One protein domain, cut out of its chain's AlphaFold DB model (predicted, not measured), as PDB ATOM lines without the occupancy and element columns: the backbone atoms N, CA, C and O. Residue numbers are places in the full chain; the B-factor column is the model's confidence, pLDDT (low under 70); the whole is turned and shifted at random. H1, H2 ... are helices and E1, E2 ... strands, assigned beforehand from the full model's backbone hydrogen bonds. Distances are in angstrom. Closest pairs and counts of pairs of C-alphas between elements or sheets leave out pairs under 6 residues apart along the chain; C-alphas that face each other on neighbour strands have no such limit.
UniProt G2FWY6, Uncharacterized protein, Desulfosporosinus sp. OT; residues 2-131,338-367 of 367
ATOM      1  N   LYS A   2       0.190 -10.086  45.335       88.19
ATOM      2  CA  LYS A   2       0.682 -10.519  46.666       88.19
ATOM      3  C   LYS A   2       1.066 -12.009  46.753       88.19
ATOM      4  O   LYS A   2       1.408 -12.478  47.837       88.19
ATOM      5  N   MET A   3       0.995 -12.751  45.643       85.62
ATOM      6  CA  MET A   3       1.258 -14.202  45.580       85.62
ATOM      7  C   MET A   3       2.669 -14.603  46.034       85.62
ATOM      8  O   MET A   3       2.894 -15.729  46.452       85.62
ATOM      9  N   GLN A   4       3.611 -13.671  46.001       81.75
ATOM     10  CA  GLN A   4       4.990 -13.863  46.418       81.75
ATOM     11  C   GLN A   4       5.200 -13.838  47.944       81.75
ATOM     12  O   GLN A   4       6.215 -14.315  48.432       81.75
ATOM     13  N   ASN A   5       4.218 -13.342  48.706       83.62
ATOM     14  CA  ASN A   5       4.285 -13.197  50.167       83.62
ATOM     15  C   ASN A   5       3.355 -14.194  50.890       83.62
ATOM     16  O   ASN A   5       2.705 -13.852  51.881       83.62
ATOM     17  N   LEU A   6       3.217 -15.409  50.352       90.88
ATOM     18  CA  LEU A   6       2.336 -16.446  50.893       90.88
ATOM     19  C   LEU A   6       3.039 -17.268  51.969       90.88
ATOM     20  O   LEU A   6       4.009 -17.966  51.691       90.88
ATOM     21  N   ASN A   7       2.523 -17.239  53.194       94.12
ATOM     22  CA  ASN A   7       2.920 -18.138  54.277       94.12
ATOM     23  C   ASN A   7       2.159 -19.456  54.228       94.12
ATOM     24  O   ASN A   7       2.697 -20.480  54.630       94.12
ATOM     25  N   SER A   8       0.940 -19.456  53.707       96.75
ATOM     26  CA  SER A   8       0.159 -20.672  53.527       96.75
ATOM     27  C   SER A   8      -0.780 -20.551  52.339       96.75
ATOM     28  O   SER A   8      -1.236 -19.456  52.004       96.75
ATOM     29  N   VAL A   9      -1.027 -21.680  51.681       97.19
ATOM     30  CA  VAL A   9      -1.986 -21.802  50.583       97.19
ATOM     31  C   VAL A   9      -2.395 -23.262  50.407       97.19
ATOM     32  O   VAL A   9      -1.597 -24.182  50.595       97.19
ATOM     33  N   HIS A  10      -3.658 -23.464  50.047       97.38
ATOM     34  CA  HIS A  10      -4.194 -24.719  49.551       97.38
ATOM     35  C   HIS A  10      -4.627 -24.537  48.098       97.38
ATOM     36  O   HIS A  10      -5.656 -23.910  47.828       97.38
ATOM     37  N   SER A  11      -3.835 -25.086  47.184       97.44
ATOM     38  CA  SER A  11      -4.060 -25.053  45.744       97.44
ATOM     39  C   SER A  11      -4.648 -26.379  45.277       97.44
ATOM     40  O   SER A  11      -4.089 -27.439  45.550       97.44
ATOM     41  N   LYS A  12      -5.776 -26.334  44.567       97.94
ATOM     42  CA  LYS A  12      -6.294 -27.486  43.822       97.94
ATOM     43  C   LYS A  12      -6.279 -27.167  42.342       97.94
ATOM     44  O   LYS A  12      -7.018 -26.278  41.922       97.94
ATOM     45  N   THR A  13      -5.507 -27.929  41.582       98.25
ATOM     46  CA  THR A  13      -5.440 -27.864  40.125       98.25
ATOM     47  C   THR A  13      -6.065 -29.115  39.529       98.25
ATOM     48  O   THR A  13      -5.842 -30.223  40.004       98.25
ATOM     49  N   THR A  14      -6.871 -28.953  38.490       98.31
ATOM     50  CA  THR A  14      -7.366 -30.034  37.635       98.31
ATOM     51  C   THR A  14      -6.920 -29.748  36.216       98.31
ATOM     52  O   THR A  14      -7.116 -28.634  35.744       98.31
ATOM     53  N   MET A  15      -6.340 -30.741  35.553       98.25
ATOM     54  CA  MET A  15      -5.921 -30.697  34.161       98.25
ATOM     55  C   MET A  15      -6.575 -31.836  33.385       98.25
ATOM     56  O   MET A  15      -6.686 -32.962  33.876       98.25
ATOM     57  N   THR A  16      -6.986 -31.535  32.161       98.06
ATOM     58  CA  THR A  16      -7.481 -32.509  31.181       98.06
ATOM     59  C   THR A  16      -6.816 -32.240  29.847       98.06
ATOM     60  O   THR A  16      -6.507 -31.086  29.532       98.06
ATOM     61  N   PHE A  17      -6.628 -33.292  29.065       97.19
ATOM     62  CA  PHE A  17      -5.874 -33.237  27.823       97.19
ATOM     63  C   PHE A  17      -6.758 -33.684  26.666       97.19
ATOM     64  O   PHE A  17      -7.642 -34.516  26.835       97.19
ATOM     65  N   GLN A  18      -6.515 -33.133  25.484       97.31
ATOM     66  CA  GLN A  18      -7.130 -33.603  24.256       97.31
ATOM     67  C   GLN A  18      -6.094 -33.601  23.136       97.31
ATOM     68  O   GLN A  18      -5.671 -32.554  22.658       97.31
ATOM     69  N   LEU A  19      -5.686 -34.798  22.739       97.31
ATOM     70  CA  LEU A  19      -4.808 -35.097  21.627       97.31
ATOM     71  C   LEU A  19      -5.631 -35.517  20.404       97.31
ATOM     72  O   LEU A  19      -6.543 -36.344  20.484       97.31
ATOM     73  N   ASN A  20      -5.259 -34.973  19.254       96.00
ATOM     74  CA  ASN A  20      -5.717 -35.410  17.944       96.00
ATOM     75  C   ASN A  20      -4.544 -35.371  16.960       96.00
ATOM     76  O   ASN A  20      -3.709 -34.469  17.031       96.00
ATOM     77  N   GLY A  21      -4.510 -36.298  16.007       95.31
ATOM     78  CA  GLY A  21      -3.558 -36.256  14.907       95.31
ATOM     79  C   GLY A  21      -4.197 -36.643  13.591       95.31
ATOM     80  O   GLY A  21      -5.086 -37.488  13.553       95.31
ATOM     81  N   THR A  22      -3.749 -36.014  12.510       95.19
ATOM     82  CA  THR A  22      -4.304 -36.229  11.171       95.19
ATOM     83  C   THR A  22      -3.226 -36.158  10.103       95.19
ATOM     84  O   THR A  22      -2.286 -35.368  10.227       95.19
ATOM     85  N   GLY A  23      -3.435 -36.890   9.009       93.44
ATOM     86  CA  GLY A  23      -2.597 -36.816   7.811       93.44
ATOM     87  C   GLY A  23      -1.328 -37.659   7.881       93.44
ATOM     88  O   GLY A  23      -0.469 -37.471   7.031       93.44
ATOM     89  N   PHE A  24      -1.228 -38.550   8.871       92.88
ATOM     90  CA  PHE A  24      -0.147 -39.523   9.007       92.88
ATOM     91  C   PHE A  24      -0.420 -40.782   8.180       92.88
ATOM     92  O   PHE A  24      -1.575 -41.124   7.918       92.88
ATOM     93  N   GLU A  25       0.650 -41.495   7.822       93.12
ATOM     94  CA  GLU A  25       0.562 -42.834   7.231       93.12
ATOM     95  C   GLU A  25      -0.198 -43.806   8.157       93.12
ATOM     96  O   GLU A  25      -0.168 -43.623   9.380       93.12
ATOM     97  N   PRO A  26      -0.865 -44.849   7.621       93.31
ATOM     98  CA  PRO A  26      -1.815 -45.674   8.374       93.31
ATOM     99  C   PRO A  26      -1.297 -46.220   9.713       93.31
ATOM    100  O   PRO A  26      -1.981 -46.089  10.730       93.31
ATOM    101  N   ASP A  27      -0.078 -46.763   9.738       91.94
ATOM    102  CA  ASP A  27       0.509 -47.351  10.948       91.94
ATOM    103  C   ASP A  27       0.769 -46.290  12.029       91.94
ATOM    104  O   ASP A  27       0.447 -46.484  13.205       91.94
ATOM    105  N   ALA A  28       1.292 -45.126  11.633       91.81
ATOM    106  CA  ALA A  28       1.523 -44.002  12.537       91.81
ATOM    107  C   ALA A  28       0.197 -43.401  13.028       91.81
ATOM    108  O   ALA A  28       0.041 -43.107  14.214       91.81
ATOM    109  N   GLN A  29      -0.795 -43.278  12.143       94.69
ATOM    110  CA  GLN A  29      -2.127 -42.799  12.497       94.69
ATOM    111  C   GLN A  29      -2.800 -43.723  13.522       94.69
ATOM    112  O   GLN A  29      -3.433 -43.238  14.460       94.69
ATOM    113  N   GLN A  30      -2.632 -45.044  13.396       94.94
ATOM    114  CA  GLN A  30      -3.132 -46.003  14.380       94.94
ATOM    115  C   GLN A  30      -2.477 -45.806  15.757       94.94
ATOM    116  O   GLN A  30      -3.191 -45.768  16.761       94.94
ATOM    117  N   GLN A  31      -1.154 -45.634  15.822       93.62
ATOM    118  CA  GLN A  31      -0.441 -45.385  17.084       93.62
ATOM    119  C   GLN A  31      -0.868 -44.068  17.744       93.62
ATOM    120  O   GLN A  31      -1.065 -44.006  18.962       93.62
ATOM    121  N   ILE A  32      -1.067 -43.019  16.944       94.94
ATOM    122  CA  ILE A  32      -1.570 -41.732  17.431       94.94
ATOM    123  C   ILE A  32      -2.986 -41.886  17.980       94.94
ATOM    124  O   ILE A  32      -3.259 -41.403  19.074       94.94
ATOM    125  N   ASN A  33      -3.869 -42.595  17.272       95.06
ATOM    126  CA  ASN A  33      -5.237 -42.833  17.733       95.06
ATOM    127  C   ASN A  33      -5.257 -43.604  19.061       95.06
ATOM    128  O   ASN A  33      -5.997 -43.234  19.968       95.06
ATOM    129  N   GLN A  34      -4.413 -44.630  19.208       92.62
ATOM    130  CA  GLN A  34      -4.268 -45.367  20.468       92.62
ATOM    131  C   GLN A  34      -3.780 -44.452  21.596       92.62
ATOM    132  O   GLN A  34      -4.365 -44.440  22.675       92.62
ATOM    133  N   THR A  35      -2.759 -43.633  21.338       93.44
ATOM    134  CA  THR A  35      -2.237 -42.667  22.317       93.44
ATOM    135  C   THR A  35      -3.304 -41.643  22.709       93.44
ATOM    136  O   THR A  35      -3.486 -41.354  23.891       93.44
ATOM    137  N   ALA A  36      -4.059 -41.133  21.734       94.94
ATOM    138  CA  ALA A  36      -5.140 -40.185  21.951       94.94
ATOM    139  C   ALA A  36      -6.246 -40.767  22.839       94.94
ATOM    140  O   ALA A  36      -6.758 -40.046  23.684       94.94
ATOM    141  N   MET A  37      -6.575 -42.060  22.732       90.62
ATOM    142  CA  MET A  37      -7.535 -42.691  23.651       90.62
ATOM    143  C   MET A  37      -7.092 -42.576  25.117       90.62
ATOM    144  O   MET A  37      -7.889 -42.191  25.969       90.62
ATOM    145  N   PHE A  38      -5.816 -42.842  25.415       90.19
ATOM    146  CA  PHE A  38      -5.293 -42.721  26.779       90.19
ATOM    147  C   PHE A  38      -5.223 -41.265  27.246       90.19
ATOM    148  O   PHE A  38      -5.641 -40.959  28.359       90.19
ATOM    149  N   VAL A  39      -4.717 -40.366  26.396       93.81
ATOM    150  CA  VAL A  39      -4.531 -38.945  26.733       93.81
ATOM    151  C   VAL A  39      -5.871 -38.223  26.893       93.81
ATOM    152  O   VAL A  39      -6.031 -37.451  27.832       93.81
ATOM    153  N   ASN A  40      -6.854 -38.499  26.035       95.19
ATOM    154  CA  ASN A  40      -8.151 -37.806  26.046       95.19
ATOM    155  C   ASN A  40      -9.009 -38.190  27.250       95.19
ATOM    156  O   ASN A  40      -9.818 -37.393  27.720       95.19
ATOM    157  N   ASN A  41      -8.806 -39.403  27.762       91.75
ATOM    158  CA  ASN A  41      -9.440 -39.879  28.983       91.75
ATOM    159  C   ASN A  41      -8.591 -39.579  30.229       91.75
ATOM    160  O   ASN A  41      -9.005 -39.923  31.338       91.75
ATOM    161  N   ALA A  42      -7.418 -38.950  30.071       94.69
ATOM    162  CA  ALA A  42      -6.545 -38.613  31.181       94.69
ATOM    163  C   ALA A  42      -7.033 -37.360  31.916       94.69
ATOM    164  O   ALA A  42      -7.252 -36.292  31.334       94.69
ATOM    165  N   LYS A  43      -7.118 -37.478  33.237       96.81
ATOM    166  CA  LYS A  43      -7.372 -36.378  34.158       96.81
ATOM    167  C   LYS A  43      -6.301 -36.382  35.234       96.81
ATOM    168  O   LYS A  43      -6.064 -37.400  35.878       96.81
ATOM    169  N   LEU A  44      -5.683 -35.227  35.435       97.12
ATOM    170  CA  LEU A  44      -4.677 -35.011  36.462       97.12
ATOM    171  C   LEU A  44      -5.228 -34.006  37.475       97.12
ATOM    172  O   LEU A  44      -5.492 -32.859  37.121       97.12
ATOM    173  N   GLU A  45      -5.416 -34.417  38.723       97.75
ATOM    174  CA  GLU A  45      -5.670 -33.499  39.830       97.75
ATOM    175  C   GLU A  45      -4.416 -33.382  40.696       97.75
ATOM    176  O   GLU A  45      -3.795 -34.374  41.064       97.75
ATOM    177  N   CYS A  46      -4.037 -32.152  41.020       97.81
ATOM    178  CA  CYS A  46      -2.948 -31.852  41.933       97.81
ATOM    179  C   CYS A  46      -3.512 -31.042  43.099       97.81
ATOM    180  O   CYS A  46      -4.035 -29.942  42.913       97.81
ATOM    181  N   ASP A  47      -3.452 -31.605  44.301       97.94
ATOM    182  CA  ASP A  47      -3.895 -30.973  45.538       97.94
ATOM    183  C   ASP A  47      -2.671 -30.674  46.407       97.94
ATOM    184  O   ASP A  47      -2.049 -31.582  46.956       97.94
ATOM    185  N   VAL A  48      -2.302 -29.396  46.496       97.69
ATOM    186  CA  VAL A  48      -1.095 -28.930  47.181       97.69
ATOM    187  C   VAL A  48      -1.473 -28.063  48.368       97.69
ATOM    188  O   VAL A  48      -2.091 -27.011  48.223       97.69
ATOM    189  N   LYS A  49      -1.054 -28.475  49.558       97.81
ATOM    190  CA  LYS A  49      -1.060 -27.652  50.766       97.81
ATOM    191  C   LYS A  49       0.365 -27.269  51.093       97.81
ATOM    192  O   LYS A  49       1.189 -28.161  51.257       97.81
ATOM    193  N   THR A  50       0.611 -25.985  51.292       97.00
ATOM    194  CA  THR A  50       1.912 -25.477  51.728       97.00
ATOM    195  C   THR A  50       1.720 -24.561  52.923       97.00
ATOM    196  O   THR A  50       0.780 -23.765  52.962       97.00
ATOM    197  N   LYS A  51       2.618 -24.663  53.903       96.88
ATOM    198  CA  LYS A  51       2.723 -23.749  55.041       96.88
ATOM    199  C   LYS A  51       4.192 -23.487  55.350       96.88
ATOM    200  O   LYS A  51       4.990 -24.413  55.395       96.88
ATOM    201  N   SER A  52       4.539 -22.234  55.593       94.25
ATOM    202  CA  SER A  52       5.891 -21.779  55.901       94.25
ATOM    203  C   SER A  52       5.872 -20.624  56.896       94.25
ATOM    204  O   SER A  52       4.865 -19.925  57.038       94.25
ATOM    205  N   ASN A  53       6.989 -20.412  57.591       91.44
ATOM    206  CA  ASN A  53       7.208 -19.165  58.318       91.44
ATOM    207  C   ASN A  53       7.463 -17.999  57.341       91.44
ATOM    208  O   ASN A  53       7.684 -18.192  56.143       91.44
ATOM    209  N   THR A  54       7.448 -16.772  57.861       87.44
ATOM    210  CA  THR A  54       7.674 -15.559  57.061       87.44
ATOM    211  C   THR A  54       9.018 -15.590  56.332       87.44
ATOM    212  O   THR A  54       9.086 -15.183  55.180       87.44
ATOM    213  N   GLN A  55      10.062 -16.125  56.971       84.00
ATOM    214  CA  GLN A  55      11.420 -16.208  56.425       84.00
ATOM    215  C   GLN A  55      11.635 -17.380  55.453       84.00
ATOM    216  O   GLN A  55      12.741 -17.539  54.952       84.00
ATOM    217  N   LYS A  56      10.622 -18.229  55.218       86.44
ATOM    218  CA  LYS A  56      10.713 -19.431  54.362       86.44
ATOM    219  C   LYS A  56      11.810 -20.424  54.759       86.44
ATOM    220  O   LYS A  56      12.231 -21.240  53.947       86.44
ATOM    221  N   THR A  57      12.253 -20.387  56.014       85.25
ATOM    222  CA  THR A  57      13.263 -21.307  56.553       85.25
ATOM    223  C   THR A  57      12.651 -22.563  57.155       85.25
ATOM    224  O   THR A  57      13.318 -23.586  57.220       85.25
ATOM    225  N   ILE A  58      11.387 -22.511  57.579       91.50
ATOM    226  CA  ILE A  58      10.637 -23.678  58.051       91.50
ATOM    227  C   ILE A  58       9.430 -23.828  57.143       91.50
ATOM    228  O   ILE A  58       8.639 -22.886  57.022       91.50
ATOM    229  N   SER A  59       9.271 -24.993  56.519       94.12
ATOM    230  CA  SER A  59       8.137 -25.261  55.642       94.12
ATOM    231  C   SER A  59       7.647 -26.703  55.715       94.12
ATOM    232  O   SER A  59       8.399 -27.636  55.985       94.12
ATOM    233  N   LYS A  60       6.350 -26.874  55.479       97.38
ATOM    234  CA  LYS A  60       5.705 -28.165  55.275       97.38
ATOM    235  C   LYS A  60       4.842 -28.070  54.037       97.38
ATOM    236  O   LYS A  60       4.083 -27.110  53.885       97.38
ATOM    237  N   SER A  61       4.903 -29.104  53.220       97.38
ATOM    238  CA  SER A  61       4.080 -29.249  52.036       97.38
ATOM    239  C   SER A  61       3.514 -30.657  51.974       97.38
ATOM    240  O   SER A  61       4.189 -31.630  52.304       97.38
ATOM    241  N   LYS A  62       2.264 -30.769  51.541       98.12
ATOM    242  CA  LYS A  62       1.651 -32.026  51.124       98.12
ATOM    243  C   LYS A  62       1.119 -31.827  49.720       98.12
ATOM    244  O   LYS A  62       0.299 -30.940  49.510       98.12
ATOM    245  N   MET A  63       1.553 -32.670  48.801       97.75
ATOM    246  CA  MET A  63       1.022 -32.755  47.452       97.75
ATOM    247  C   MET A  63       0.326 -34.102  47.302       97.75
ATOM    248  O   MET A  63       0.830 -35.126  47.748       97.75
ATOM    249  N   VAL A  64      -0.854 -34.112  46.705       97.44
ATOM    250  CA  VAL A  64      -1.524 -35.335  46.279       97.44
ATOM    251  C   VAL A  64      -1.726 -35.220  44.784       97.44
ATOM    252  O   VAL A  64      -2.407 -34.302  44.326       97.44
ATOM    253  N   VAL A  65      -1.095 -36.126  44.045       96.00
ATOM    254  CA  VAL A  65      -1.259 -36.234  42.600       96.00
ATOM    255  C   VAL A  65      -2.212 -37.385  42.321       96.00
ATOM    256  O   VAL A  65      -1.882 -38.544  42.568       96.00
ATOM    257  N   ASP A  66      -3.395 -37.055  41.822       95.31
ATOM    258  CA  ASP A  66      -4.377 -38.010  41.335       95.31
ATOM    259  C   ASP A  66      -4.321 -38.045  39.812       95.31
ATOM    260  O   ASP A  66      -4.616 -37.059  39.140       95.31
ATOM    261  N   TYR A  67      -3.951 -39.191  39.261       92.62
ATOM    262  CA  TYR A  67      -3.981 -39.445  37.829       92.62
ATOM    263  C   TYR A  67      -5.054 -40.480  37.530       92.62
ATOM    264  O   TYR A  67      -5.020 -41.588  38.062       92.62
ATOM    265  N   ALA A  68      -6.004 -40.135  36.675       91.31
ATOM    266  CA  ALA A  68      -7.056 -41.034  36.236       91.31
ATOM    267  C   ALA A  68      -7.022 -41.176  34.718       91.31
ATOM    268  O   ALA A  68      -6.941 -40.176  34.013       91.31
ATOM    269  N   THR A  69      -7.130 -42.407  34.233       88.12
ATOM    270  CA  THR A  69      -7.446 -42.750  32.842       88.12
ATOM    271  C   THR A  69      -8.633 -43.699  32.824       88.12
ATOM    272  O   THR A  69      -9.137 -44.123  33.867       88.12
ATOM    273  N   GLU A  70      -9.072 -44.098  31.634       81.62
ATOM    274  CA  GLU A  70     -10.046 -45.174  31.504       81.62
ATOM    275  C   GLU A  70      -9.517 -46.461  32.170       81.62
ATOM    276  O   GLU A  70      -8.463 -46.981  31.807       81.62
ATOM    277  N   GLY A  71     -10.215 -46.931  33.208       80.12
ATOM    278  CA  GLY A  71      -9.907 -48.177  33.919       80.12
ATOM    279  C   GLY A  71      -8.788 -48.123  34.970       80.12
ATOM    280  O   GLY A  71      -8.570 -49.133  35.638       80.12
ATOM    281  N   MET A  72      -8.106 -46.989  35.172       85.69
ATOM    282  CA  MET A  72      -7.019 -46.883  36.154       85.69
ATOM    283  C   MET A  72      -7.018 -45.533  36.873       85.69
ATOM    284  O   MET A  72      -7.114 -44.478  36.252       85.69
ATOM    285  N   THR A  73      -6.841 -45.569  38.193       88.81
ATOM    286  CA  THR A  73      -6.607 -44.382  39.021       88.81
ATOM    287  C   THR A  73      -5.359 -44.588  39.868       88.81
ATOM    288  O   THR A  73      -5.258 -45.577  40.594       88.81
ATOM    289  N   MET A  74      -4.428 -43.645  39.804       90.62
ATOM    290  CA  MET A  74      -3.238 -43.588  40.641       90.62
ATOM    291  C   MET A  74      -3.352 -42.402  41.591       90.62
ATOM    292  O   MET A  74      -3.575 -41.283  41.147       90.62
ATOM    293  N   ASN A  75      -3.159 -42.649  42.881       93.69
ATOM    294  CA  ASN A  75      -3.060 -41.618  43.907       93.69
ATOM    295  C   ASN A  75      -1.635 -41.654  44.461       93.69
ATOM    296  O   ASN A  75      -1.212 -42.685  44.992       93.69
ATOM    297  N   ILE A  76      -0.894 -40.554  44.322       94.19
ATOM    298  CA  ILE A  76       0.496 -40.437  44.780       94.19
ATOM    299  C   ILE A  76       0.597 -39.272  45.773       94.19
ATOM    300  O   ILE A  76       0.766 -38.116  45.378       94.19
ATOM    301  N   PRO A  77       0.456 -39.554  47.078       97.00
ATOM    302  CA  PRO A  77       0.747 -38.597  48.133       97.00
ATOM    303  C   PRO A  77       2.253 -38.392  48.320       97.00
ATOM    304  O   PRO A  77       3.018 -39.347  48.475       97.00
ATOM    305  N   LEU A  78       2.639 -37.127  48.388       97.12
ATOM    306  CA  LEU A  78       3.983 -36.631  48.626       97.12
ATOM    307  C   LEU A  78       3.953 -35.655  49.805       97.12
ATOM    308  O   LEU A  78       3.070 -34.797  49.893       97.12
ATOM    309  N   TRP A  79       4.943 -35.741  50.684       98.19
ATOM    310  CA  TRP A  79       5.172 -34.762  51.737       98.19
ATOM    311  C   TRP A  79       6.593 -34.241  51.663       98.19
ATOM    312  O   TRP A  79       7.525 -35.015  51.481       98.19
ATOM    313  N   VAL A  80       6.745 -32.939  51.863       96.12
ATOM    314  CA  VAL A  80       8.044 -32.291  52.025       96.12
ATOM    315  C   VAL A  80       8.018 -31.542  53.347       96.12
ATOM    316  O   VAL A  80       7.090 -30.780  53.618       96.12
ATOM    317  N   GLU A  81       9.022 -31.760  54.181       94.81
ATOM    318  CA  GLU A  81       9.258 -30.984  55.391       94.81
ATOM    319  C   GLU A  81      10.676 -30.431  55.345       94.81
ATOM    320  O   GLU A  81      11.629 -31.158  55.068       94.81
ATOM    321  N   SER A  82      10.808 -29.136  55.610       91.19
ATOM    322  CA  SER A  82      12.100 -28.490  55.763       91.19
ATOM    323  C   SER A  82      12.164 -27.682  57.049       91.19
ATOM    324  O   SER A  82      11.237 -26.951  57.407       91.19
ATOM    325  N   ASP A  83      13.296 -27.810  57.725       90.56
ATOM    326  CA  ASP A  83      13.727 -26.930  58.796       90.56
ATOM    327  C   ASP A  83      15.171 -26.548  58.505       90.56
ATOM    328  O   ASP A  83      16.104 -27.313  58.741       90.56
ATOM    329  N   LEU A  84      15.340 -25.370  57.924       84.31
ATOM    330  CA  LEU A  84      16.630 -24.780  57.612       84.31
ATOM    331  C   LEU A  84      17.095 -23.875  58.754       84.31
ATOM    332  O   LEU A  84      17.759 -22.883  58.500       84.31
ATOM    333  N   THR A  85      16.683 -24.121  59.997       82.69
ATOM    334  CA  THR A  85      17.122 -23.334  61.154       82.69
ATOM    335  C   THR A  85      18.079 -24.128  62.040       82.69
ATOM    336  O   THR A  85      18.077 -25.357  62.073       82.69
ATOM    337  N   GLY A  86      18.929 -23.413  62.779       76.31
ATOM    338  CA  GLY A  86      19.907 -24.027  63.676       76.31
ATOM    339  C   GLY A  86      21.116 -24.633  62.956       76.31
ATOM    340  O   GLY A  86      21.388 -24.346  61.796       76.31
ATOM    341  N   SER A  87      21.890 -25.440  63.682       71.81
ATOM    342  CA  SER A  87      23.162 -26.009  63.208       71.81
ATOM    343  C   SER A  87      23.017 -27.296  62.390       71.81
ATOM    344  O   SER A  87      24.000 -27.765  61.822       71.81
ATOM    345  N   ALA A  88      21.819 -27.883  62.346       75.81
ATOM    346  CA  ALA A  88      21.539 -29.148  61.673       75.81
ATOM    347  C   ALA A  88      20.264 -29.024  60.821       75.81
ATOM    348  O   ALA A  88      19.224 -29.568  61.206       75.81
ATOM    349  N   PRO A  89      20.325 -28.281  59.702       79.81
ATOM    350  CA  PRO A  89      19.202 -28.136  58.786       79.81
ATOM    351  C   PRO A  89      18.770 -29.492  58.220       79.81
ATOM    352  O   PRO A  89      19.587 -30.390  58.003       79.81
ATOM    353  N   LYS A  90      17.469 -29.639  57.982       84.75
ATOM    354  CA  LYS A  90      16.845 -30.875  57.512       84.75
ATOM    355  C   LYS A  90      15.891 -30.587  56.374       84.75
ATOM    356  O   LYS A  90      15.111 -29.638  56.428       84.75
ATOM    357  N   ILE A  91      15.936 -31.453  55.374       88.56
ATOM    358  CA  ILE A  91      14.953 -31.524  54.301       88.56
ATOM    359  C   ILE A  91      14.593 -32.996  54.176       88.56
ATOM    360  O   ILE A  91      15.475 -33.836  54.031       88.56
ATOM    361  N   THR A  92      13.312 -33.317  54.264       91.94
ATOM    362  CA  THR A  92      12.829 -34.683  54.112       91.94
ATOM    363  C   THR A  92      11.668 -34.687  53.143       91.94
ATOM    364  O   THR A  92      10.699 -33.947  53.304       91.94
ATOM    365  N   GLU A  93      11.774 -35.551  52.148       95.38
ATOM    366  CA  GLU A  93      10.735 -35.843  51.183       95.38
ATOM    367  C   GLU A  93      10.249 -37.278  51.408       95.38
ATOM    368  O   GLU A  93      11.040 -38.212  51.545       95.38
ATOM    369  N   ILE A  94       8.935 -37.455  51.506       97.19
ATOM    370  CA  ILE A  94       8.292 -38.743  51.761       97.19
ATOM    371  C   ILE A  94       7.283 -38.986  50.650       97.19
ATOM    372  O   ILE A  94       6.320 -38.234  50.509       97.19
ATOM    373  N   ILE A  95       7.475 -40.061  49.897       96.69
ATOM    374  CA  ILE A  95       6.577 -40.487  48.825       96.69
ATOM    375  C   ILE A  95       5.859 -41.744  49.291       96.69
ATOM    376  O   ILE A  95       6.504 -42.733  49.637       96.69
ATOM    377  N   LYS A  96       4.523 -41.734  49.282       96.25
ATOM    378  CA  LYS A  96       3.755 -42.971  49.430       96.25
ATOM    379  C   LYS A  96       3.713 -43.686  48.088       96.25
ATOM    380  O   LYS A  96       3.255 -43.129  47.091       96.25
ATOM    381  N   LEU A  97       4.193 -44.921  48.071       93.50
ATOM    382  CA  LEU A  97       4.306 -45.692  46.844       93.50
ATOM    383  C   LEU A  97       2.929 -46.187  46.398       93.50
ATOM    384  O   LEU A  97       2.206 -46.797  47.195       93.50
ATOM    385  N   PRO A  98       2.546 -45.972  45.128       90.06
ATOM    386  CA  PRO A  98       1.355 -46.607  44.600       90.06
ATOM    387  C   PRO A  98       1.581 -48.127  44.482       90.06
ATOM    388  O   PRO A  98       2.710 -48.560  44.227       90.06
ATOM    389  N   PRO A  99       0.526 -48.960  44.576       84.81
ATOM    390  CA  PRO A  99       0.662 -50.420  44.531       84.81
ATOM    391  C   PRO A  99       1.444 -50.941  43.316       84.81
ATOM    392  O   PRO A  99       2.269 -51.841  43.435       84.81
ATOM    393  N   MET A 100       1.257 -50.324  42.147       85.06
ATOM    394  CA  MET A 100       1.983 -50.703  40.931       85.06
ATOM    395  C   MET A 100       3.496 -50.455  41.008       85.06
ATOM    396  O   MET A 100       4.257 -51.229  40.439       85.06
ATOM    397  N   ALA A 101       3.944 -49.431  41.745       85.25
ATOM    398  CA  ALA A 101       5.370 -49.199  41.956       85.25
ATOM    399  C   ALA A 101       5.962 -50.288  42.857       85.25
ATOM    400  O   ALA A 101       7.039 -50.799  42.574       85.25
ATOM    401  N   THR A 102       5.235 -50.716  43.896       82.88
ATOM    402  CA  THR A 102       5.720 -51.769  44.805       82.88
ATOM    403  C   THR A 102       5.937 -53.118  44.114       82.88
ATOM    404  O   THR A 102       6.822 -53.867  44.518       82.88
ATOM    405  N   ALA A 103       5.205 -53.398  43.029       84.38
ATOM    406  CA  ALA A 103       5.325 -54.639  42.260       84.38
ATOM    407  C   ALA A 103       6.637 -54.760  41.462       84.38
ATOM    408  O   ALA A 103       7.047 -55.871  41.136       84.38
ATOM    409  N   VAL A 104       7.282 -53.634  41.140       85.75
ATOM    410  CA  VAL A 104       8.540 -53.600  40.372       85.75
ATOM    411  C   VAL A 104       9.766 -53.340  41.249       85.75
ATOM    412  O   VAL A 104      10.891 -53.330  40.750       85.75
ATOM    413  N   LEU A 105       9.568 -53.121  42.551       88.88
ATOM    414  CA  LEU A 105      10.666 -52.912  43.485       88.88
ATOM    415  C   LEU A 105      11.362 -54.236  43.843       88.88
ATOM    416  O   LEU A 105      10.710 -55.281  43.911       88.88
ATOM    417  N   PRO A 106      12.674 -54.197  44.151       89.69
ATOM    418  CA  PRO A 106      13.375 -55.332  44.737       89.69
ATOM    419  C   PRO A 106      12.639 -55.915  45.963       89.69
ATOM    420  O   PRO A 106      12.039 -55.149  46.729       89.69
ATOM    421  N   PRO A 107      12.704 -57.241  46.212       88.38
ATOM    422  CA  PRO A 107      11.914 -57.903  47.257       88.38
ATOM    423  C   PRO A 107      12.048 -57.291  48.657       88.38
ATOM    424  O   PRO A 107      11.081 -57.261  49.416       88.38
ATOM    425  N   GLN A 108      13.225 -56.759  48.996       88.56
ATOM    426  CA  GLN A 108      13.488 -56.102  50.279       88.56
ATOM    427  C   GLN A 108      12.714 -54.784  50.479       88.56
ATOM    428  O   GLN A 108      12.549 -54.339  51.618       88.56
ATOM    429  N   PHE A 109      12.223 -54.172  49.398       91.81
ATOM    430  CA  PHE A 109      11.458 -52.920  49.414       91.81
ATOM    431  C   PHE A 109       9.982 -53.105  49.045       91.81
ATOM    432  O   PHE A 109       9.177 -52.222  49.330       91.81
ATOM    433  N   ALA A 110       9.599 -54.246  48.465       87.56
ATOM    434  CA  ALA A 110       8.243 -54.496  47.966       87.56
ATOM    435  C   ALA A 110       7.137 -54.391  49.041       87.56
ATOM    436  O   ALA A 110       5.992 -54.093  48.719       87.56
ATOM    437  N   SER A 111       7.464 -54.609  50.321       89.94
ATOM    438  CA  SER A 111       6.523 -54.477  51.449       89.94
ATOM    439  C   SER A 111       6.494 -53.084  52.091       89.94
ATOM    440  O   SER A 111       5.766 -52.869  53.061       89.94
ATOM    441  N   LYS A 112       7.301 -52.140  51.596       94.06
ATOM    442  CA  LYS A 112       7.409 -50.791  52.154       94.06
ATOM    443  C   LYS A 112       6.332 -49.890  51.566       94.06
ATOM    444  O   LYS A 112       6.081 -49.896  50.366       94.06
ATOM    445  N   GLU A 113       5.714 -49.092  52.425       95.06
ATOM    446  CA  GLU A 113       4.667 -48.146  52.033       95.06
ATOM    447  C   GLU A 113       5.263 -46.826  51.530       95.06
ATOM    448  O   GLU A 113       4.699 -46.190  50.639       95.06
ATOM    449  N   TYR A 114       6.406 -46.420  52.091       96.62
ATOM    450  CA  TYR A 114       7.015 -45.126  51.810       96.62
ATOM    451  C   TYR A 114       8.440 -45.251  51.281       96.62
ATOM    452  O   TYR A 114       9.244 -46.048  51.767       96.62
ATOM    453  N   MET A 115       8.770 -44.373  50.345       95.38
ATOM    454  CA  MET A 115      10.142 -44.046  49.989       95.38
ATOM    455  C   MET A 115      10.488 -42.699  50.621       95.38
ATOM    456  O   MET A 115       9.709 -41.750  50.525       95.38
ATOM    457  N   VAL A 116      11.636 -42.629  51.290       95.38
ATOM    458  CA  VAL A 116      12.121 -41.414  51.948       95.38
ATOM    459  C   VAL A 116      13.375 -40.935  51.236       95.38
ATOM    460  O   VAL A 116      14.304 -41.709  51.009       95.38
ATOM    461  N   LEU A 117      13.399 -39.651  50.906       90.94
ATOM    462  CA  LEU A 117      14.561 -38.955  50.385       90.94
ATOM    463  C   LEU A 117      14.955 -37.864  51.379       90.94
ATOM    464  O   LEU A 117      14.139 -37.036  51.779       90.94
ATOM    465  N   SER A 118      16.221 -37.864  51.776       86.69
ATOM    466  CA  SER A 118      16.804 -36.799  52.582       86.69
ATOM    467  C   SER A 118      18.133 -36.399  51.953       86.69
ATOM    468  O   SER A 118      19.057 -37.216  51.947       86.69
ATOM    469  N   PRO A 119      18.277 -35.170  51.430       73.25
ATOM    470  CA  PRO A 119      19.541 -34.698  50.868       73.25
ATOM    471  C   PRO A 119      20.715 -34.784  51.854       73.25
ATOM    472  O   PRO A 119      21.858 -34.922  51.430       73.25
ATOM    473  N   THR A 120      20.454 -34.751  53.169       69.62
ATOM    474  CA  THR A 120      21.492 -34.950  54.199       69.62
ATOM    475  C   THR A 120      22.080 -36.353  54.186       69.62
ATOM    476  O   THR A 120      23.230 -36.531  54.565       69.62
ATOM    477  N   ASP A 121      21.305 -37.348  53.756       69.00
ATOM    478  CA  ASP A 121      21.738 -38.744  53.719       69.00
ATOM    479  C   ASP A 121      22.534 -39.024  52.436       69.00
ATOM    480  O   ASP A 121      23.273 -40.003  52.356       69.00
ATOM    481  N   MET A 122      22.418 -38.135  51.440       62.03
ATOM    482  CA  MET A 122      23.093 -38.222  50.144       62.03
ATOM    483  C   MET A 122      24.533 -37.700  50.172       62.03
ATOM    484  O   MET A 122      25.170 -37.677  49.125       62.03
ATOM    485  N   SER A 123      25.083 -37.297  51.322       56.28
ATOM    486  CA  SER A 123      26.492 -36.900  51.424       56.28
ATOM    487  C   SER A 123      27.405 -38.134  51.433       56.28
ATOM    488  O   SER A 123      27.735 -38.675  52.490       56.28
ATOM    489  N   GLY A 124      27.810 -38.588  50.247       54.38
ATOM    490  CA  GLY A 124      28.758 -39.681  50.044       54.38
ATOM    491  C   GLY A 124      29.884 -39.285  49.080       54.38
ATOM    492  O   GLY A 124      29.777 -38.278  48.379       54.38
ATOM    493  N   PRO A 125      30.974 -40.072  48.999       46.44
ATOM    494  CA  PRO A 125      32.126 -39.756  48.148       46.44
ATOM    495  C   PRO A 125      31.804 -39.662  46.642       46.44
ATOM    496  O   PRO A 125      32.581 -39.062  45.910       46.44
ATOM    497  N   ALA A 126      30.673 -40.215  46.180       46.44
ATOM    498  CA  ALA A 126      30.228 -40.161  44.780       46.44
ATOM    499  C   ALA A 126      29.292 -38.976  44.452       46.44
ATOM    500  O   ALA A 126      29.099 -38.658  43.284       46.44
ATOM    501  N   THR A 127      28.701 -38.334  45.461       50.75
ATOM    502  CA  THR A 127      27.621 -37.337  45.310       50.75
ATOM    503  C   THR A 127      27.980 -35.964  45.881       50.75
ATOM    504  O   THR A 127      27.226 -35.012  45.695       50.75
ATOM    505  N   GLY A 128      29.146 -35.841  46.526       54.78
ATOM    506  CA  GLY A 128      29.581 -34.618  47.198       54.78
ATOM    507  C   GLY A 128      28.776 -34.347  48.472       54.78
ATOM    508  O   GLY A 128      27.625 -34.755  48.618       54.78
ATOM    509  N   SER A 129      29.381 -33.674  49.448       60.09
ATOM    510  CA  SER A 129      28.619 -33.164  50.592       60.09
ATOM    511  C   SER A 129      27.935 -31.857  50.198       60.09
ATOM    512  O   SER A 129      28.593 -30.959  49.691       60.09
ATOM    513  N   ILE A 130      26.633 -31.709  50.436       67.88
ATOM    514  CA  ILE A 130      25.987 -30.396  50.318       67.88
ATOM    515  C   ILE A 130      26.344 -29.597  51.573       67.88
ATOM    516  O   ILE A 130      26.069 -30.035  52.691       67.88
ATOM    517  N   ASP A 131      26.950 -28.419  51.404       73.56
ATOM    518  CA  ASP A 131      27.142 -27.486  52.515       73.56
ATOM    519  C   ASP A 131      25.791 -26.861  52.871       73.56
ATOM    520  O   ASP A 131      25.340 -25.883  52.270       73.56
ATOM    521  N   GLU A 338      -3.380 -27.120  58.455       93.50
ATOM    522  CA  GLU A 338      -2.780 -28.298  59.068       93.50
ATOM    523  C   GLU A 338      -2.212 -29.232  57.991       93.50
ATOM    524  O   GLU A 338      -2.895 -29.606  57.031       93.50
ATOM    525  N   ILE A 339      -0.946 -29.614  58.168       96.56
ATOM    526  CA  ILE A 339      -0.243 -30.586  57.331       96.56
ATOM    527  C   ILE A 339       0.333 -31.652  58.258       96.56
ATOM    528  O   ILE A 339       1.262 -31.392  59.023       96.56
ATOM    529  N   GLN A 340      -0.236 -32.853  58.185       95.25
ATOM    530  CA  GLN A 340       0.239 -34.017  58.924       95.25
ATOM    531  C   GLN A 340       1.261 -34.774  58.073       95.25
ATOM    532  O   GLN A 340       0.919 -35.298  57.008       95.25
ATOM    533  N   ILE A 341       2.507 -34.802  58.547       96.12
ATOM    534  CA  ILE A 341       3.598 -35.587  57.961       96.12
ATOM    535  C   ILE A 341       3.485 -37.028  58.494       96.12
ATOM    536  O   ILE A 341       3.334 -37.206  59.709       96.12
ATOM    537  N   PRO A 342       3.510 -38.064  57.634       96.12
ATOM    538  CA  PRO A 342       3.434 -39.452  58.077       96.12
ATOM    539  C   PRO A 342       4.665 -39.837  58.904       96.12
ATOM    540  O   PRO A 342       5.784 -39.404  58.638       96.12
ATOM    541  N   LYS A 343       4.465 -40.698  59.907       95.50
ATOM    542  CA  LYS A 343       5.576 -41.281  60.666       95.50
ATOM    543  C   LYS A 343       6.209 -42.405  59.850       95.50
ATOM    544  O   LYS A 343       5.569 -43.427  59.600       95.50
ATOM    545  N   VAL A 344       7.469 -42.221  59.484       94.88
ATOM    546  CA  VAL A 344       8.269 -43.199  58.739       94.88
ATOM    547  C   VAL A 344       9.337 -43.825  59.633       94.88
ATOM    548  O   VAL A 344       9.841 -43.188  60.558       94.88
ATOM    549  N   ASN A 345       9.636 -45.100  59.406       94.69
ATOM    550  CA  ASN A 345      10.654 -45.873  60.107       94.69
ATOM    551  C   ASN A 345      11.130 -47.044  59.231       94.69
ATOM    552  O   ASN A 345      10.540 -47.361  58.203       94.69
ATOM    553  N   THR A 346      12.159 -47.759  59.679       92.12
ATOM    554  CA  THR A 346      12.741 -48.886  58.930       92.12
ATOM    555  C   THR A 346      11.767 -50.032  58.649       92.12
ATOM    556  O   THR A 346      12.055 -50.870  57.802       92.12
ATOM    557  N   THR A 347      10.614 -50.103  59.324       94.31
ATOM    558  CA  THR A 347       9.588 -51.123  59.062       94.31
ATOM    559  C   THR A 347       8.718 -50.742  57.869       94.31
ATOM    560  O   THR A 347       8.539 -51.580  56.987       94.31
ATOM    561  N   ASN A 348       8.229 -49.499  57.800       95.19
ATOM    562  CA  ASN A 348       7.277 -49.057  56.773       95.19
ATOM    563  C   ASN A 348       7.897 -48.257  55.616       95.19
ATOM    564  O   ASN A 348       7.203 -48.012  54.630       95.19
ATOM    565  N   SER A 349       9.172 -47.874  55.704       96.06
ATOM    566  CA  SER A 349       9.855 -47.111  54.662       96.06
ATOM    567  C   SER A 349      11.249 -47.641  54.325       96.06
ATOM    568  O   SER A 349      11.821 -48.448  55.063       96.06
ATOM    569  N   PHE A 350      11.804 -47.156  53.218       93.69
ATOM    570  CA  PHE A 350      13.218 -47.298  52.852       93.69
ATOM    571  C   PHE A 350      13.785 -45.961  52.366       93.69
ATOM    572  O   PHE A 350      13.024 -45.086  51.944       93.69
ATOM    573  N   ASN A 351      15.109 -45.803  52.435       92.12
ATOM    574  CA  ASN A 351      15.782 -44.635  51.881       92.12
ATOM    575  C   ASN A 351      16.000 -44.830  50.373       92.12
ATOM    576  O   ASN A 351      16.408 -45.904  49.933       92.12
ATOM    577  N   TYR A 352      15.754 -43.796  49.573       89.19
ATOM    578  CA  TYR A 352      15.995 -43.826  48.129       89.19
ATOM    579  C   TYR A 352      17.428 -44.253  47.753       89.19
ATOM    580  O   TYR A 352      17.626 -44.975  46.776       89.19
ATOM    581  N   LEU A 353      18.429 -43.879  48.551       84.44
ATOM    582  CA  LEU A 353      19.817 -44.287  48.328       84.44
ATOM    583  C   LEU A 353      20.022 -45.793  48.476       84.44
ATOM    584  O   LEU A 353      20.814 -46.373  47.735       84.44
ATOM    585  N   ASP A 354      19.291 -46.446  49.380       87.94
ATOM    586  CA  ASP A 354      19.357 -47.901  49.532       87.94
ATOM    587  C   ASP A 354      18.886 -48.590  48.246       87.94
ATOM    588  O   ASP A 354      19.483 -49.573  47.803       87.94
ATOM    589  N   LEU A 355      17.852 -48.033  47.603       87.06
ATOM    590  CA  LEU A 355      17.370 -48.502  46.307       87.06
ATOM    591  C   LEU A 355      18.427 -48.294  45.212       87.06
ATOM    592  O   LEU A 355      18.733 -49.241  44.484       87.06
ATOM    593  N   MET A 356      19.028 -47.103  45.120       82.69
ATOM    594  CA  MET A 356      20.089 -46.814  44.142       82.69
ATOM    595  C   MET A 356      21.294 -47.753  44.288       82.69
ATOM    596  O   MET A 356      21.778 -48.300  43.296       82.69
ATOM    597  N   ASN A 357      21.742 -47.979  45.525       81.00
ATOM    598  CA  ASN A 357      22.866 -48.858  45.836       81.00
ATOM    599  C   ASN A 357      22.545 -50.326  45.534       81.00
ATOM    600  O   ASN A 357      23.400 -51.050  45.035       81.00
ATOM    601  N   SER A 358      21.306 -50.768  45.776       76.56
ATOM    602  CA  SER A 358      20.889 -52.145  45.479       76.56
ATOM    603  C   SER A 358      20.857 -52.475  43.981       76.56
ATOM    604  O   SER A 358      20.980 -53.642  43.615       76.56
ATOM    605  N   ASN A 359      20.741 -51.455  43.125       65.25
ATOM    606  CA  ASN A 359      20.676 -51.597  41.672       65.25
ATOM    607  C   ASN A 359      22.021 -51.315  40.966       65.25
ATOM    608  O   ASN A 359      22.043 -51.244  39.741       65.25
ATOM    609  N   ASN A 360      23.133 -51.133  41.700       59.44
ATOM    610  CA  ASN A 360      24.449 -50.742  41.156       59.44
ATOM    611  C   ASN A 360      24.438 -49.467  40.279       59.44
ATOM    612  O   ASN A 360      25.358 -49.242  39.501       59.44
ATOM    613  N   LEU A 361      23.440 -48.589  40.424       54.25
ATOM    614  CA  LEU A 361      23.289 -47.396  39.575       54.25
ATOM    615  C   LEU A 361      24.298 -46.271  39.891       54.25
ATOM    616  O   LEU A 361      24.352 -45.285  39.165       54.25
ATOM    617  N   LEU A 362      25.086 -46.402  40.968       48.00
ATOM    618  CA  LEU A 362      26.052 -45.397  41.441       48.00
ATOM    619  C   LEU A 362      27.513 -45.880  41.444       48.00
ATOM    620  O   LEU A 362      28.391 -45.159  41.915       48.00
ATOM    621  N   VAL A 363      27.802 -47.084  40.941       43.59
ATOM    622  CA  VAL A 363      29.188 -47.558  40.814       43.59
ATOM    623  C   VAL A 363      29.667 -47.201  39.405       43.59
ATOM    624  O   VAL A 363      29.127 -47.758  38.450       43.59
ATOM    625  N   PRO A 364      30.658 -46.304  39.222       43.38
ATOM    626  CA  PRO A 364      31.314 -46.191  37.929       43.38
ATOM    627  C   PRO A 364      31.938 -47.553  37.633       43.38
ATOM    628  O   PRO A 364      32.668 -48.083  38.479       43.38
ATOM    629  N   GLU A 365      31.652 -48.123  36.462       38.78
ATOM    630  CA  GLU A 365      32.424 -49.255  35.962       38.78
ATOM    631  C   GLU A 365      33.902 -48.862  36.025       38.78
ATOM    632  O   GLU A 365      34.359 -47.955  35.329       38.78
ATOM    633  N   LYS A 366      34.655 -49.499  36.925       41.12
ATOM    634  CA  LYS A 366      36.109 -49.453  36.858       41.12
ATOM    635  C   LYS A 366      36.497 -50.241  35.611       41.12
ATOM    636  O   LYS A 366      36.454 -51.469  35.647       41.12
ATOM    637  N   SER A 367      36.819 -49.526  34.537       39.19
ATOM    638  CA  SER A 367      37.592 -50.046  33.406       39.19
ATOM    639  C   SER A 367      39.004 -50.411  33.841       39.19
ATOM    640  O   SER A 367      39.606 -49.557  34.539       39.19
TER     641      SER A 367
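AT A GLANCE: This is residues 2 to 131 and 338 to 367 of the 367 residues of an uncharacterized protein of Desulfosporosinus sp. OT (UniProt G2FWY6). One long, twisted sheet makes the body: E1, E2, E3 and E4 run side by side as long strands, and the shorter E5, E6 and E7 continue the sheet to its other edge. E1 reaches beyond E2 at one end, and H1 folds back beside this far part of E1, while the small helices H2 and H3 lie near the short strands and residues 338 to 348 cross over one face of the sheet. The printed part has 160 residues with seven named strands and three named helices, in the order E1 H1 E2 E3 E4 E5 H2 E6 E7 H3; the class is mixed, helices and strands. The sheet is mixed, in the order E1 E2 E3 E4 E5 E6 E7, with E6 and E7 parallel and the other neighbours antiparallel. The whole is loose, with a radius of gyration of the C-alphas of 20.3 A, and only just flat, spanning 63 by 55 by 31 A.

IN THESE COORDINATES: E1, residues 8 to 22, begins at C-alpha 8 (0.159, -20.672, 53.527) and is 45.3 A long. H1, residues 26 to 40, is 20.4 A long. E2 is residues 43 to 52, 29.4 A; E3 is residues 58 to 69, 36.4 A; E4 is residues 72 to 83, 36.6 A; and E5 is residues 90 to 96, 19.6 A. H2 is residues 99 to 102, E6 is residues 114 to 117 and E7 is residues 349 to 351. H3, residues 352 to 358, ends at C-alpha 358 (20.889, -52.145, 45.479).

HOW THE PARTS SIT: E1 and E2 are antiparallel at 156 degrees, with N 11 and O 48 2.8 A apart, within hydrogen-bond range. E2, E3, E4 and E5 form a meander, each strand the antiparallel neighbour of the one before, and each successive pair is a hairpin. Within hydrogen-bond range are N 47 and O 64, 2.9 A, N 63 and O 78, 2.8 A, and N 81 and O 92, 2.9 A. E6 is antiparallel to E5, with N 95 and O 115 at 2.9 A, and parallel to E7, with N 116 and O 350 at 2.9 A. H1 stands at the sheet's level, at a height over the sheet of 1.4 A; its closest C-alphas to E1 are those of Asn 40 and Gln 18, 4.7 A apart. H2 only just is on the sheet, with 5 pairs of C-alphas within 10 A, and only grazes it. H3 only grazes the sheet with residues 352 to 355; the closest C-alphas of H3 and E6 are those of Tyr 352 and Leu 117, 5.6 A apart. In H1 and H3 every O i to N i+4 pair is within hydrogen-bond range; H2 is too short for one.

THE WHOLE: The C-alphas of Pro 26 and Ser 87, the two farthest apart, are 63.4 A apart. Residues 132 to 337 are not printed, and C-alphas 131 and 338 are 30.6 A apart across this cut. The link from H2 to E6, 11 residues, is long. The mean pLDDT of the printed part is 86.9; residues 120 to 130 and 359 to 367 are under 70.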